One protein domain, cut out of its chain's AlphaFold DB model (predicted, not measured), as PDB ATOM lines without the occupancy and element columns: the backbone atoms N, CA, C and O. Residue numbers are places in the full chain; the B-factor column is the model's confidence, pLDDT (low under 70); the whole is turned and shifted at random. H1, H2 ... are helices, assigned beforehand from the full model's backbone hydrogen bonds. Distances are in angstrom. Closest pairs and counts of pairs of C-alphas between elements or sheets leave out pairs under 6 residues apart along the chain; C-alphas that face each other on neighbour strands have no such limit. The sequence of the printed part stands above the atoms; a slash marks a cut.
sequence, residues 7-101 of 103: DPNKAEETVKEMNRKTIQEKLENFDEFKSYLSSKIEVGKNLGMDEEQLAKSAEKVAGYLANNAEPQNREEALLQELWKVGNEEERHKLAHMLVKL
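AT A GLANCE: This is residues 7 to 101 of the 103 residues of the protein "DUF3243 domain-containing protein" of Pseudonocardia sp. ICBG1122 (UniProt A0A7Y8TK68). One long helix, H1, sticks out as a free arm with residues 7 to 25, of which 8 to 25 belong to H1, while three shorter helices, H2, H3 and H4, gather on its later part into a compact head. H2 crosses both H3 and H4 in that head. The printed part has 95 residues, with four named helices, H1 to H4 in order, and no named strand: all helix, with mostly crossed packing. It is loose, with a radius of gyration of the C-alphas of 17.7 A, and spans 61 by 30 by 21 A, the arm making the length.

IN THESE COORDINATES: H1, residues 8 to 46, begins at C-alpha 8 (-6.125, -10.162, 82.645) and is 56.9 A long. H2 is residues 51 to 68, 25.3 A. H3 is residues 74 to 85, 16.9 A. H4, residues 88 to 101, 19.9 A, ends at C-alpha 101 (34.241, -21.960, 80.370).

HOW THE PARTS SIT: H1 touches H2 with residues 41 to 45 alone, C-alphas 44 and 54 closest at 6.2 A, at a steep tilt of 59 degrees, opposite ways. H1 and H3 only just touch, with 3 pairs of C-alphas within 8 A, Phe 30 and Glu 75 closest at 7.0 A. H4 touches H1 with residues 98 to 101 alone, about perpendicular at 74 degrees, C-alphas 41 and 99 closest at 7.2 A. H2 touches H4 at 72 degrees, only just about perpendicular, C-alphas 58 and 95 closest at 5.6 A. H2 touches H3 about perpendicular at 84 degrees, C-alphas 66 and 80 closest at 4.8 A. H3 and H4 are close but not clearly touching, C-alphas 83 and 91 closest at 6.1 A. Every O i to N i+4 pair is within hydrogen-bond range in H2, H3 and H4, and 34 of 35 in H1.

THE WHOLE: The C-alphas farthest apart, of Asp 7 and Gly 48, are 62.3 A apart. The printed part has no cut, and its three links are tight. Mean pLDDT of the printed part is 75.3; 25 residues are under 70, among them residues 55 to 69.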
ATOM      1  N   ASP A   7      -7.857  -7.087  85.717       75.81
ATOM      2  CA  ASP A   7      -7.437  -6.934  84.326       75.81
ATOM      3  C   ASP A   7      -6.508  -8.106  83.952       75.81
ATOM      4  O   ASP A   7      -5.400  -8.199  84.497       75.81
ATOM      5  N   PRO A   8      -6.930  -9.013  83.049       69.56
ATOM      6  CA  PRO A   8      -6.125 -10.162  82.645       69.56
ATOM      7  C   PRO A   8      -4.790  -9.744  82.017       69.56
ATOM      8  O   PRO A   8      -3.791 -10.440  82.190       69.56
ATOM      9  N   ASN A   9      -4.745  -8.584  81.351       76.69
ATOM     10  CA  ASN A   9      -3.526  -8.076  80.722       76.69
ATOM     11  C   ASN A   9      -2.480  -7.701  81.778       76.69
ATOM     12  O   ASN A   9      -1.298  -7.996  81.625       76.69
ATOM     13  N   LYS A  10      -2.926  -7.139  82.907       76.56
ATOM     14  CA  LYS A  10      -2.057  -6.770  84.030       76.56
ATOM     15  C   LYS A  10      -1.471  -8.001  84.731       76.56
ATOM     16  O   LYS A  10      -0.329  -7.974  85.194       76.56
ATOM     17  N   ALA A  11      -2.232  -9.095  84.792       75.81
ATOM     18  CA  ALA A  11      -1.737 -10.377  85.293       75.81
ATOM     19  C   ALA A  11      -0.668 -10.973  84.359       75.81
ATOM     20  O   ALA A  11       0.368 -11.443  84.832       75.81
ATOM     21  N   GLU A  12      -0.876 -10.904  83.042       72.00
ATOM     22  CA  GLU A  12       0.087 -11.384  82.046       72.00
ATOM     23  C   GLU A  12       1.394 -10.570  82.051       72.00
ATOM     24  O   GLU A  12       2.484 -11.147  82.014       72.00
ATOM     25  N   GLU A  13       1.309  -9.241  82.162       79.75
ATOM     26  CA  GLU A  13       2.472  -8.356  82.312       79.75
ATOM     27  C   GLU A  13       3.278  -8.682  83.575       79.75
ATOM     28  O   GLU A  13       4.496  -8.855  83.497       79.75
ATOM     29  N   THR A  14       2.600  -8.881  84.709       79.31
ATOM     30  CA  THR A  14       3.247  -9.254  85.977       79.31
ATOM     31  C   THR A  14       3.973 -10.601  85.860       79.31
ATOM     32  O   THR A  14       5.100 -10.746  86.329       79.31
ATOM     33  N   VAL A  15       3.379 -11.595  85.187       77.62
ATOM     34  CA  VAL A  15       4.023 -12.901  84.942       77.62
ATOM     35  C   VAL A  15       5.241 -12.772  84.023       77.62
ATOM     36  O   VAL A  15       6.273 -13.394  84.282       77.62
ATOM     37  N   LYS A  16       5.170 -11.942  82.974       77.56
ATOM     38  CA  LYS A  16       6.318 -11.659  82.093       77.56
ATOM     39  C   LYS A  16       7.448 -10.950  82.843       77.56
ATOM     40  O   LYS A  16       8.614 -11.277  82.629       77.56
ATOM     41  N   GLU A  17       7.133 -10.008  83.725       78.12
ATOM     42  CA  GLU A  17       8.113  -9.325  84.578       78.12
ATOM     43  C   GLU A  17       8.761 -10.262  85.596       78.12
ATOM     44  O   GLU A  17       9.987 -10.269  85.704       78.12
ATOM     45  N   MET A  18       7.973 -11.109  86.264       70.44
ATOM     46  CA  MET A  18       8.496 -12.139  87.166       70.44
ATOM     47  C   MET A  18       9.440 -13.095  86.431       70.44
ATOM     48  O   MET A  18      10.553 -13.322  86.894       70.44
ATOM     49  N   ASN A  19       9.051 -13.585  85.249       73.62
ATOM     50  CA  ASN A  19       9.905 -14.460  84.443       73.62
ATOM     51  C   ASN A  19      11.211 -13.775  84.024       73.62
ATOM     52  O   ASN A  19      12.273 -14.388  84.123       73.62
ATOM     53  N   ARG A  20      11.162 -12.506  83.590       74.12
ATOM     54  CA  ARG A  20      12.371 -11.736  83.254       74.12
ATOM     55  C   ARG A  20      13.286 -11.571  84.463       74.12
ATOM     56  O   ARG A  20      14.479 -11.815  84.332       74.12
ATOM     57  N   LYS A  21      12.733 -11.229  85.630       72.81
ATOM     58  CA  LYS A  21      13.495 -11.096  86.876       72.81
ATOM     59  C   LYS A  21      14.141 -12.420  87.291       72.81
ATOM     60  O   LYS A  21      15.328 -12.444  87.576       72.81
ATOM     61  N   THR A  22      13.412 -13.533  87.225       72.25
ATOM     62  CA  THR A  22      13.967 -14.865  87.521       72.25
ATOM     63  C   THR A  22      15.057 -15.286  86.532       72.25
ATOM     64  O   THR A  22      16.010 -15.955  86.924       72.25
ATOM     65  N   ILE A  23      14.933 -14.945  85.244       67.44
ATOM     66  CA  ILE A  23      15.992 -15.201  84.254       67.44
ATOM     67  C   ILE A  23      17.226 -14.347  84.568       67.44
ATOM     68  O   ILE A  23      18.328 -14.883  84.575       67.44
ATOM     69  N   GLN A  24      17.034 -13.062  84.866       63.97
ATOM     70  CA  GLN A  24      18.099 -12.132  85.241       63.97
ATOM     71  C   GLN A  24      18.870 -12.633  86.475       63.97
ATOM     72  O   GLN A  24      20.082 -12.786  86.403       63.97
ATOM     73  N   GLU A  25      18.165 -13.003  87.549       71.44
ATOM     74  CA  GLU A  25      18.759 -13.560  88.777       71.44
ATOM     75  C   GLU A  25      19.558 -14.847  88.503       71.44
ATOM     76  O   GLU A  25      20.639 -15.049  89.048       71.44
ATOM     77  N   LYS A  26      19.057 -15.734  87.630       61.06
ATOM     78  CA  LYS A  26      19.792 -16.951  87.238       61.06
ATOM     79  C   LYS A  26      21.058 -16.641  86.441       61.06
ATOM     80  O   LYS A  26      22.055 -17.328  86.622       61.06
ATOM     81  N   LEU A  27      21.007 -15.656  85.545       61.81
ATOM     82  CA  LEU A  27      22.165 -15.247  84.748       61.81
ATOM     83  C   LEU A  27      23.233 -14.584  85.623       61.81
ATOM     84  O   LEU A  27      24.403 -14.918  85.480       61.81
ATOM     85  N   GLU A  28      22.828 -13.732  86.565       73.00
ATOM     86  CA  GLU A  28      23.726 -13.114  87.548       73.00
ATOM     87  C   GLU A  28      24.432 -14.183  88.395       73.00
ATOM     88  O   GLU A  28      25.661 -14.203  88.445       73.00
ATOM     89  N   ASN A  29      23.690 -15.159  88.931       73.31
ATOM     90  CA  ASN A  29      24.275 -16.287  89.670       73.31
ATOM     91  C   ASN A  29      25.258 -17.115  88.815       73.31
ATOM     92  O   ASN A  29      26.275 -17.601  89.312       73.31
ATOM     93  N   PHE A  30      24.981 -17.274  87.517       77.19
ATOM     94  CA  PHE A  30      25.860 -18.005  86.604       77.19
ATOM     95  C   PHE A  30      27.144 -17.230  86.258       77.19
ATOM     96  O   PHE A  30      28.223 -17.821  86.157       77.19
ATOM     97  N   ASP A  31      27.062 -15.910  86.089       80.12
ATOM     98  CA  ASP A  31      28.232 -15.056  85.861       80.12
ATOM     99  C   ASP A  31      29.116 -14.950  87.115       80.12
ATOM    100  O   ASP A  31      30.348 -14.989  87.008       80.12
ATOM    101  N   GLU A  32      28.512 -14.911  88.306       76.62
ATOM    102  CA  GLU A  32      29.227 -15.036  89.580       76.62
ATOM    103  C   GLU A  32      29.963 -16.374  89.678       76.62
ATOM    104  O   GLU A  32      31.151 -16.416  90.012       76.62
ATOM    105  N   PHE A  33      29.296 -17.466  89.301       76.44
ATOM    106  CA  PHE A  33      29.896 -18.793  89.277       76.44
ATOM    107  C   PHE A  33      31.108 -18.878  88.325       76.44
ATOM    108  O   PHE A  33      32.173 -19.371  88.710       76.44
ATOM    109  N   LYS A  34      31.006 -18.339  87.102       78.69
ATOM    110  CA  LYS A  34      32.152 -18.265  86.172       78.69
ATOM    111  C   LYS A  34      33.291 -17.414  86.728       78.69
ATOM    112  O   LYS A  34      34.453 -17.799  86.609       78.69
ATOM    113  N   SER A  35      32.970 -16.286  87.358       79.62
ATOM    114  CA  SER A  35      33.965 -15.399  87.975       79.62
ATOM    115  C   SER A  35      34.709 -16.101  89.111       79.62
ATOM    116  O   SER A  35      35.936 -16.016  89.201       79.62
ATOM    117  N   TYR A  36      33.990 -16.869  89.936       74.44
ATOM    118  CA  TYR A  36      34.585 -17.722  90.957       74.44
ATOM    119  C   TYR A  36      35.563 -18.732  90.343       74.44
ATOM    120  O   TYR A  36      36.718 -18.784  90.773       74.44
ATOM    121  N   LEU A  37      35.155 -19.473  89.307       73.38
ATOM    122  CA  LEU A  37      36.035 -20.425  88.618       73.38
ATOM    123  C   LEU A  37      37.278 -19.746  88.028       73.38
ATOM    124  O   LEU A  37      38.397 -20.216  88.254       73.38
ATOM    125  N   SER A  38      37.090 -18.625  87.328       77.06
ATOM    126  CA  SER A  38      38.177 -17.848  86.727       77.06
ATOM    127  C   SER A  38      39.195 -17.425  87.782       77.06
ATOM    128  O   SER A  38      40.389 -17.664  87.610       77.06
ATOM    129  N   SER A  39      38.735 -16.916  88.931       74.50
ATOM    130  CA  SER A  39      39.623 -16.497  90.024       74.50
ATOM    131  C   SER A  39      40.507 -17.634  90.553       74.50
ATOM    132  O   SER A  39      41.659 -17.411  90.925       74.50
ATOM    133  N   LYS A  40      40.007 -18.879  90.567       69.06
ATOM    134  CA  LYS A  40      40.781 -20.051  91.010       69.06
ATOM    135  C   LYS A  40      41.803 -20.492  89.965       69.06
ATOM    136  O   LYS A  40      42.909 -20.884  90.331       69.06
ATOM    137  N   ILE A  41      41.454 -20.396  88.684       70.56
ATOM    138  CA  ILE A  41      42.344 -20.724  87.561       70.56
ATOM    139  C   ILE A  41      43.453 -19.674  87.413       70.56
ATOM    140  O   ILE A  41      44.608 -20.026  87.176       70.56
ATOM    141  N   GLU A  42      43.133 -18.395  87.596       71.19
ATOM    142  CA  GLU A  42      44.075 -17.279  87.480       71.19
ATOM    143  C   GLU A  42      45.206 -17.364  88.516       71.19
ATOM    144  O   GLU A  42      46.367 -17.121  88.187       71.19
ATOM    145  N   VAL A  43      44.908 -17.823  89.738       69.56
ATOM    146  CA  VAL A  43      45.935 -18.128  90.749       69.56
ATOM    147  C   VAL A  43      46.926 -19.178  90.235       69.56
ATOM    148  O   VAL A  43      48.130 -19.003  90.403       69.56
ATOM    149  N   GLY A  44      46.452 -20.235  89.571       68.88
ATOM    150  CA  GLY A  44      47.320 -21.253  88.970       68.88
ATOM    151  C   GLY A  44      48.177 -20.704  87.826       68.88
ATOM    152  O   GLY A  44      49.381 -20.958  87.776       68.88
ATOM    153  N   LYS A  45      47.591 -19.879  86.946       67.38
ATOM    154  CA  LYS A  45      48.319 -19.220  85.844       67.38
ATOM    155  C   LYS A  45      49.430 -18.306  86.362       67.38
ATOM    156  O   LYS A  45      50.550 -18.364  85.862       67.38
ATOM    157  N   ASN A  46      49.149 -17.515  87.398       73.00
ATOM    158  CA  ASN A  46      50.121 -16.604  88.010       73.00
ATOM    159  C   ASN A  46      51.300 -17.334  88.677       73.00
ATOM    160  O   ASN A  46      52.362 -16.746  88.860       73.00
ATOM    161  N   LEU A  47      51.135 -18.619  89.004       74.00
ATOM    162  CA  LEU A  47      52.198 -19.490  89.507       74.00
ATOM    163  C   LEU A  47      52.989 -20.195  88.386       74.00
ATOM    164  O   LEU A  47      53.877 -20.992  88.683       74.00
ATOM    165  N   GLY A  48      52.699 -19.895  87.114       74.94
ATOM    166  CA  GLY A  48      53.405 -20.438  85.950       74.94
ATOM    167  C   GLY A  48      52.937 -21.826  85.512       74.94
ATOM    168  O   GLY A  48      53.696 -22.527  84.846       74.94
ATOM    169  N   MET A  49      51.724 -22.239  85.898       79.31
ATOM    170  CA  MET A  49      51.180 -23.547  85.528       79.31
ATOM    171  C   MET A  49      50.780 -23.606  84.048       79.31
ATOM    172  O   MET A  49      50.114 -22.699  83.545       79.31
ATOM    173  N   ASP A  50      51.140 -24.698  83.371       78.25
ATOM    174  CA  ASP A  50      50.637 -25.018  82.031       78.25
ATOM    175  C   ASP A  50      49.179 -25.530  82.060       78.25
ATOM    176  O   ASP A  50      48.581 -25.740  83.117       78.25
ATOM    177  N   GLU A  51      48.565 -25.703  80.886       69.44
ATOM    178  CA  GLU A  51      47.150 -26.087  80.762       69.44
ATOM    179  C   GLU A  51      46.836 -27.448  81.411       69.44
ATOM    180  O   GLU A  51      45.780 -27.616  82.025       69.44
ATOM    181  N   GLU A  52      47.763 -28.407  81.361       74.00
ATOM    182  CA  GLU A  52      47.581 -29.718  81.988       74.00
ATOM    183  C   GLU A  52      47.696 -29.624  83.518       74.00
ATOM    184  O   GLU A  52      46.944 -30.265  84.258       74.00
ATOM    185  N   GLN A  53      48.598 -28.780  84.017       75.50
ATOM    186  CA  GLN A  53      48.729 -28.469  85.438       75.50
ATOM    187  C   GLN A  53      47.513 -27.701  85.979       75.50
ATOM    188  O   GLN A  53      47.084 -27.949  87.112       75.50
ATOM    189  N   LEU A  54      46.914 -26.823  85.170       71.25
ATOM    190  CA  LEU A  54      45.646 -26.161  85.482       71.25
ATOM    191  C   LEU A  54      44.493 -27.162  85.530       71.25
ATOM    192  O   LEU A  54      43.725 -27.134  86.489       71.25
ATOM    193  N   ALA A  55      44.405 -28.085  84.569       68.75
ATOM    194  CA  ALA A  55      43.393 -29.139  84.573       68.75
ATOM    195  C   ALA A  55      43.506 -30.035  85.820       68.75
ATOM    196  O   ALA A  55      42.513 -30.235  86.516       68.75
ATOM    197  N   LYS A  56      44.716 -30.476  86.191       69.31
ATOM    198  CA  LYS A  56      44.958 -31.246  87.433       69.31
ATOM    199  C   LYS A  56      44.615 -30.456  88.700       69.31
ATOM    200  O   LYS A  56      44.189 -31.021  89.708       69.31
ATOM    201  N   SER A  57      44.803 -29.138  88.675       67.94
ATOM    202  CA  SER A  57      44.404 -28.257  89.779       67.94
ATOM    203  C   SER A  57      42.885 -28.098  89.849       67.94
ATOM    204  O   SER A  57      42.311 -28.192  90.934       67.94
ATOM    205  N   ALA A  58      42.221 -27.946  88.701       69.19
ATOM    206  CA  ALA A  58      40.770 -27.912  88.584       69.19
ATOM    207  C   ALA A  58      40.135 -29.236  89.040       69.19
ATOM    208  O   ALA A  58      39.149 -29.204  89.767       69.19
ATOM    209  N   GLU A  59      40.740 -30.386  88.731       67.12
ATOM    210  CA  GLU A  59      40.319 -31.690  89.261       67.12
ATOM    211  C   GLU A  59      40.391 -31.760  90.784       67.12
ATOM    212  O   GLU A  59      39.477 -32.281  91.421       67.12
ATOM    213  N   LYS A  60      41.451 -31.216  91.394       66.50
ATOM    214  CA  LYS A  60      41.570 -31.162  92.857       66.50
ATOM    215  C   LYS A  60      40.530 -30.238  93.480       66.50
ATOM    216  O   LYS A  60      39.959 -30.594  94.508       66.50
ATOM    217  N   VAL A  61      40.268 -29.078  92.877       63.75
ATOM    218  CA  VAL A  61      39.244 -28.133  93.354       63.75
ATOM    219  C   VAL A  61      37.849 -28.736  93.210       63.75
ATOM    220  O   VAL A  61      37.086 -28.741  94.173       63.75
ATOM    221  N   ALA A  62      37.532 -29.314  92.054       62.91
ATOM    222  CA  ALA A  62      36.254 -29.971  91.811       62.91
ATOM    223  C   ALA A  62      36.074 -31.218  92.692       62.91
ATOM    224  O   ALA A  62      35.007 -31.412  93.265       62.91
ATOM    225  N   GLY A  63      37.129 -32.008  92.906       62.00
ATOM    226  CA  GLY A  63      37.130 -33.122  93.854       62.00
ATOM    227  C   GLY A  63      36.969 -32.683  95.313       62.00
ATOM    228  O   GLY A  63      36.312 -33.370  96.092       62.00
ATOM    229  N   TYR A  64      37.519 -31.527  95.696       60.62
ATOM    230  CA  TYR A  64      37.307 -30.939  97.020       60.62
ATOM    231  C   TYR A  64      35.861 -30.452  97.197       60.62
ATOM    232  O   TYR A  64      35.237 -30.772  98.210       60.62
ATOM    233  N   LEU A  65      35.304 -29.760  96.197       59.62
ATOM    234  CA  LEU A  65      33.901 -29.330  96.175       59.62
ATOM    235  C   LEU A  65      32.938 -30.525  96.207       59.62
ATOM    236  O   LEU A  65      31.944 -30.507  96.930       59.62
ATOM    237  N   ALA A  66      33.250 -31.594  95.475       60.44
ATOM    238  CA  ALA A  66      32.411 -32.785  95.420       60.44
ATOM    239  C   ALA A  66      32.343 -33.543  96.755       60.44
ATOM    240  O   ALA A  66      31.315 -34.146  97.056       60.44
ATOM    241  N   ASN A  67      33.424 -33.511  97.541       62.03
ATOM    242  CA  ASN A  67      33.552 -34.311  98.759       62.03
ATOM    243  C   ASN A  67      33.306 -33.537 100.063       62.03
ATOM    244  O   ASN A  67      32.996 -34.172 101.065       62.03
ATOM    245  N   ASN A  68      33.476 -32.208 100.090       56.44
ATOM    246  CA  ASN A  68      33.514 -31.452 101.353       56.44
ATOM    247  C   ASN A  68      32.707 -30.143 101.369       56.44
ATOM    248  O   ASN A  68      32.610 -29.531 102.430       56.44
ATOM    249  N   ALA A  69      32.156 -29.685 100.241       60.81
ATOM    250  CA  ALA A  69      31.433 -28.414 100.186       60.81
ATOM    251  C   ALA A  69      29.917 -28.625 100.075       60.81
ATOM    252  O   ALA A  69      29.440 -29.390  99.234       60.81
ATOM    253  N   GLU A  70      29.160 -27.916 100.912       70.25
ATOM    254  CA  GLU A  70      27.724 -27.728 100.712       70.25
ATOM    255  C   GLU A  70      27.540 -26.717  99.566       70.25
ATOM    256  O   GLU A  70      28.073 -25.603  99.668       70.25
ATOM    257  N   PRO A  71      26.864 -27.086  98.461       75.19
ATOM    258  CA  PRO A  71      26.746 -26.210  97.300       75.19
ATOM    259  C   PRO A  71      25.987 -24.934  97.674       75.19
ATOM    260  O   PRO A  71      24.889 -24.997  98.226       75.19
ATOM    261  N   GLN A  72      26.568 -23.773  97.371       73.81
ATOM    262  CA  GLN A  72      26.001 -22.464  97.714       73.81
ATOM    263  C   GLN A  72      24.998 -21.975  96.661       73.81
ATOM    264  O   GLN A  72      24.151 -21.129  96.945       73.81
ATOM    265  N   ASN A  73      25.069 -22.517  95.443       75.94
ATOM    266  CA  ASN A  73      24.158 -22.216  94.343       75.94
ATOM    267  C   ASN A  73      23.838 -23.475  93.511       75.94
ATOM    268  O   ASN A  73      24.306 -24.586  93.779       75.94
ATOM    269  N   ARG A  74      22.977 -23.307  92.502       81.81
ATOM    270  CA  ARG A  74      22.467 -24.416  91.682       81.81
ATOM    271  C   ARG A  74      23.531 -24.970  90.737       81.81
ATOM    272  O   ARG A  74      23.499 -26.157  90.422       81.81
ATOM    273  N   GLU A  75      24.446 -24.125  90.287       82.00
ATOM    274  CA  GLU A  75      25.544 -24.438  89.381       82.00
ATOM    275  C   GLU A  75      26.581 -25.328  90.078       82.00
ATOM    276  O   GLU A  75      26.964 -26.372  89.550       82.00
ATOM    277  N   GLU A  76      26.955 -24.979  91.311       76.44
ATOM    278  CA  GLU A  76      27.801 -25.797  92.181       76.44
ATOM    279  C   GLU A  76      27.147 -27.145  92.497       76.44
ATOM    280  O   GLU A  76      27.812 -28.180  92.428       76.44
ATOM    281  N   ALA A  77      25.836 -27.157  92.776       82.62
ATOM    282  CA  ALA A  77      25.090 -28.395  93.003       82.62
ATOM    283  C   ALA A  77      25.100 -29.302  91.761       82.62
ATOM    284  O   ALA A  77      25.372 -30.498  91.869       82.62
ATOM    285  N   LEU A  78      24.864 -28.741  90.569       85.25
ATOM    286  CA  LEU A  78      24.925 -29.487  89.309       85.25
ATOM    287  C   LEU A  78      26.312 -30.099  89.090       85.25
ATOM    288  O   LEU A  78      26.420 -31.273  88.740       85.25
ATOM    289  N   LEU A  79      27.373 -29.320  89.303       82.69
ATOM    290  CA  LEU A  79      28.735 -29.811  89.125       82.69
ATOM    291  C   LEU A  79      29.096 -30.899  90.120       82.69
ATOM    292  O   LEU A  79      29.721 -31.881  89.727       82.69
ATOM    293  N   GLN A  80      28.674 -30.763  91.376       82.50
ATOM    294  CA  GLN A  80      28.867 -31.797  92.381       82.50
ATOM    295  C   GLN A  80      28.196 -33.115  91.960       82.50
ATOM    296  O   GLN A  80      28.825 -34.168  92.054       82.50
ATOM    297  N   GLU A  81      26.960 -33.075  91.456       87.44
ATOM    298  CA  GLU A  81      26.262 -34.283  91.001       87.44
ATOM    299  C   GLU A  81      26.919 -34.907  89.760       87.44
ATOM    300  O   GLU A  81      27.159 -36.115  89.745       87.44
ATOM    301  N   LEU A  82      27.310 -34.101  88.762       88.12
ATOM    302  CA  LEU A  82      28.064 -34.581  87.593       88.12
ATOM    303  C   LEU A  82      29.402 -35.214  87.998       88.12
ATOM    304  O   LEU A  82      29.791 -36.254  87.467       88.12
ATOM    305  N   TRP A  83      30.092 -34.617  88.972       85.00
ATOM    306  CA  TRP A  83      31.352 -35.140  89.481       85.00
ATOM    307  C   TRP A  83      31.158 -36.475  90.202       85.00
ATOM    308  O   TRP A  83      31.915 -37.413  89.960       85.00
ATOM    309  N   LYS A  84      30.131 -36.602  91.053       84.38
ATOM    310  CA  LYS A  84      29.832 -37.844  91.788       84.38
ATOM    311  C   LYS A  84      29.592 -39.025  90.847       84.38
ATOM    312  O   LYS A  84      30.123 -40.102  91.111       84.38
ATOM    313  N   VAL A  85      28.845 -38.824  89.760       91.88
ATOM    314  CA  VAL A  85      28.485 -39.906  88.824       91.88
ATOM    315  C   VAL A  85      29.552 -40.200  87.770       91.88
ATOM    316  O   VAL A  85      29.583 -41.312  87.251       91.88
ATOM    317  N   GLY A  86      30.421 -39.234  87.458       88.12
ATOM    318  CA  GLY A  86      31.462 -39.399  86.447       88.12
ATOM    319  C   GLY A  86      32.596 -40.326  86.891       88.12
ATOM    320  O   GLY A  86      32.990 -40.332  88.061       88.12
ATOM    321  N   ASN A  87      33.158 -41.080  85.951       88.69
ATOM    322  CA  ASN A  87      34.416 -41.805  86.136       88.69
ATOM    323  C   ASN A  87      35.641 -40.864  86.019       88.69
ATOM    324  O   ASN A  87      35.500 -39.661  85.806       88.69
ATOM    325  N   GLU A  88      36.858 -41.392  86.186       84.56
ATOM    326  CA  GLU A  88      38.096 -40.593  86.148       84.56
ATOM    327  C   GLU A  88      38.280 -39.830  84.824       84.56
ATOM    328  O   GLU A  88      38.552 -38.632  84.837       84.56
ATOM    329  N   GLU A  89      38.052 -40.484  83.684       88.62
ATOM    330  CA  GLU A  89      38.187 -39.864  82.362       88.62
ATOM    331  C   GLU A  89      37.131 -38.767  82.134       88.62
ATOM    332  O   GLU A  89      37.422 -37.704  81.578       88.62
ATOM    333  N   GLU A  90      35.897 -38.997  82.578       92.12
ATOM    334  CA  GLU A  90      34.800 -38.030  82.476       92.12
ATOM    335  C   GLU A  90      35.039 -36.806  83.361       92.12
ATOM    336  O   GLU A  90      34.846 -35.677  82.910       92.12
ATOM    337  N   ARG A  91      35.521 -37.012  84.593       84.69
ATOM    338  CA  ARG A  91      35.920 -35.931  85.507       84.69
ATOM    339  C   ARG A  91      37.079 -35.118  84.939       84.69
ATOM    340  O   ARG A  91      37.027 -33.889  84.996       84.69
ATOM    341  N   HIS A  92      38.061 -35.775  84.319       82.38
ATOM    342  CA  HIS A  92      39.164 -35.103  83.635       82.38
ATOM    343  C   HIS A  92      38.657 -34.191  82.512       82.38
ATOM    344  O   HIS A  92      38.964 -32.999  82.465       82.38
ATOM    345  N   LYS A  93      37.798 -34.716  81.629       88.62
ATOM    346  CA  LYS A  93      37.190 -33.929  80.543       88.62
ATOM    347  C   LYS A  93      36.310 -32.796  81.072       88.62
ATOM    348  O   LYS A  93      36.344 -31.698  80.517       88.62
ATOM    349  N   LEU A  94      35.552 -33.031  82.143       86.00
ATOM    350  CA  LEU A  94      34.743 -32.004  82.797       86.00
ATOM    351  C   LEU A  94      35.620 -30.872  83.349       86.00
ATOM    352  O   LEU A  94      35.304 -29.707  83.125       86.00
ATOM    353  N   ALA A  95      36.752 -31.188  83.983       81.94
ATOM    354  CA  ALA A  95      37.710 -30.186  84.448       81.94
ATOM    355  C   ALA A  95      38.245 -29.322  83.292       81.94
ATOM    356  O   ALA A  95      38.246 -28.095  83.391       81.94
ATOM    357  N   HIS A  96      38.606 -29.935  82.159       83.62
ATOM    358  CA  HIS A  96      39.000 -29.201  80.946       83.62
ATOM    359  C   HIS A  96      37.895 -28.274  80.427       83.62
ATOM    360  O   HIS A  96      38.167 -27.140  80.033       83.62
ATOM    361  N   MET A  97      36.638 -28.727  80.436       87.94
ATOM    362  CA  MET A  97      35.503 -27.890  80.034       87.94
ATOM    363  C   MET A  97      35.306 -26.697  80.972       87.94
ATOM    364  O   MET A  97      35.037 -25.598  80.494       87.94
ATOM    365  N   LEU A  98      35.488 -26.881  82.283       81.00
ATOM    366  CA  LEU A  98      35.406 -25.798  83.267       81.00
ATOM    367  C   LEU A  98      36.512 -24.758  83.073       81.00
ATOM    368  O   LEU A  98      36.239 -23.562  83.151       81.00
ATOM    369  N   VAL A  99      37.734 -25.195  82.753       77.94
ATOM    370  CA  VAL A  99      38.841 -24.283  82.424       77.94
ATOM    371  C   VAL A  99      38.521 -23.448  81.184       77.94
ATOM    372  O   VAL A  99      38.755 -22.243  81.180       77.94
ATOM    373  N   LYS A 100      37.940 -24.064  80.149       83.12
ATOM    374  CA  LYS A 100      37.523 -23.356  78.927       83.12
ATOM    375  C   LYS A 100      36.346 -22.413  79.153       83.12
ATOM    376  O   LYS A 100      36.297 -21.376  78.513       83.12
ATOM    377  N   LEU A 101      35.408 -22.776  80.027       81.44
ATOM    378  CA  LEU A 101      34.241 -21.960  80.370       81.44
ATOM    379  C   LEU A 101      34.618 -20.699  81.163       81.44
ATOM    380  O   LEU A 101      33.919 -19.693  81.084       81.44
TER     381      LEU A 101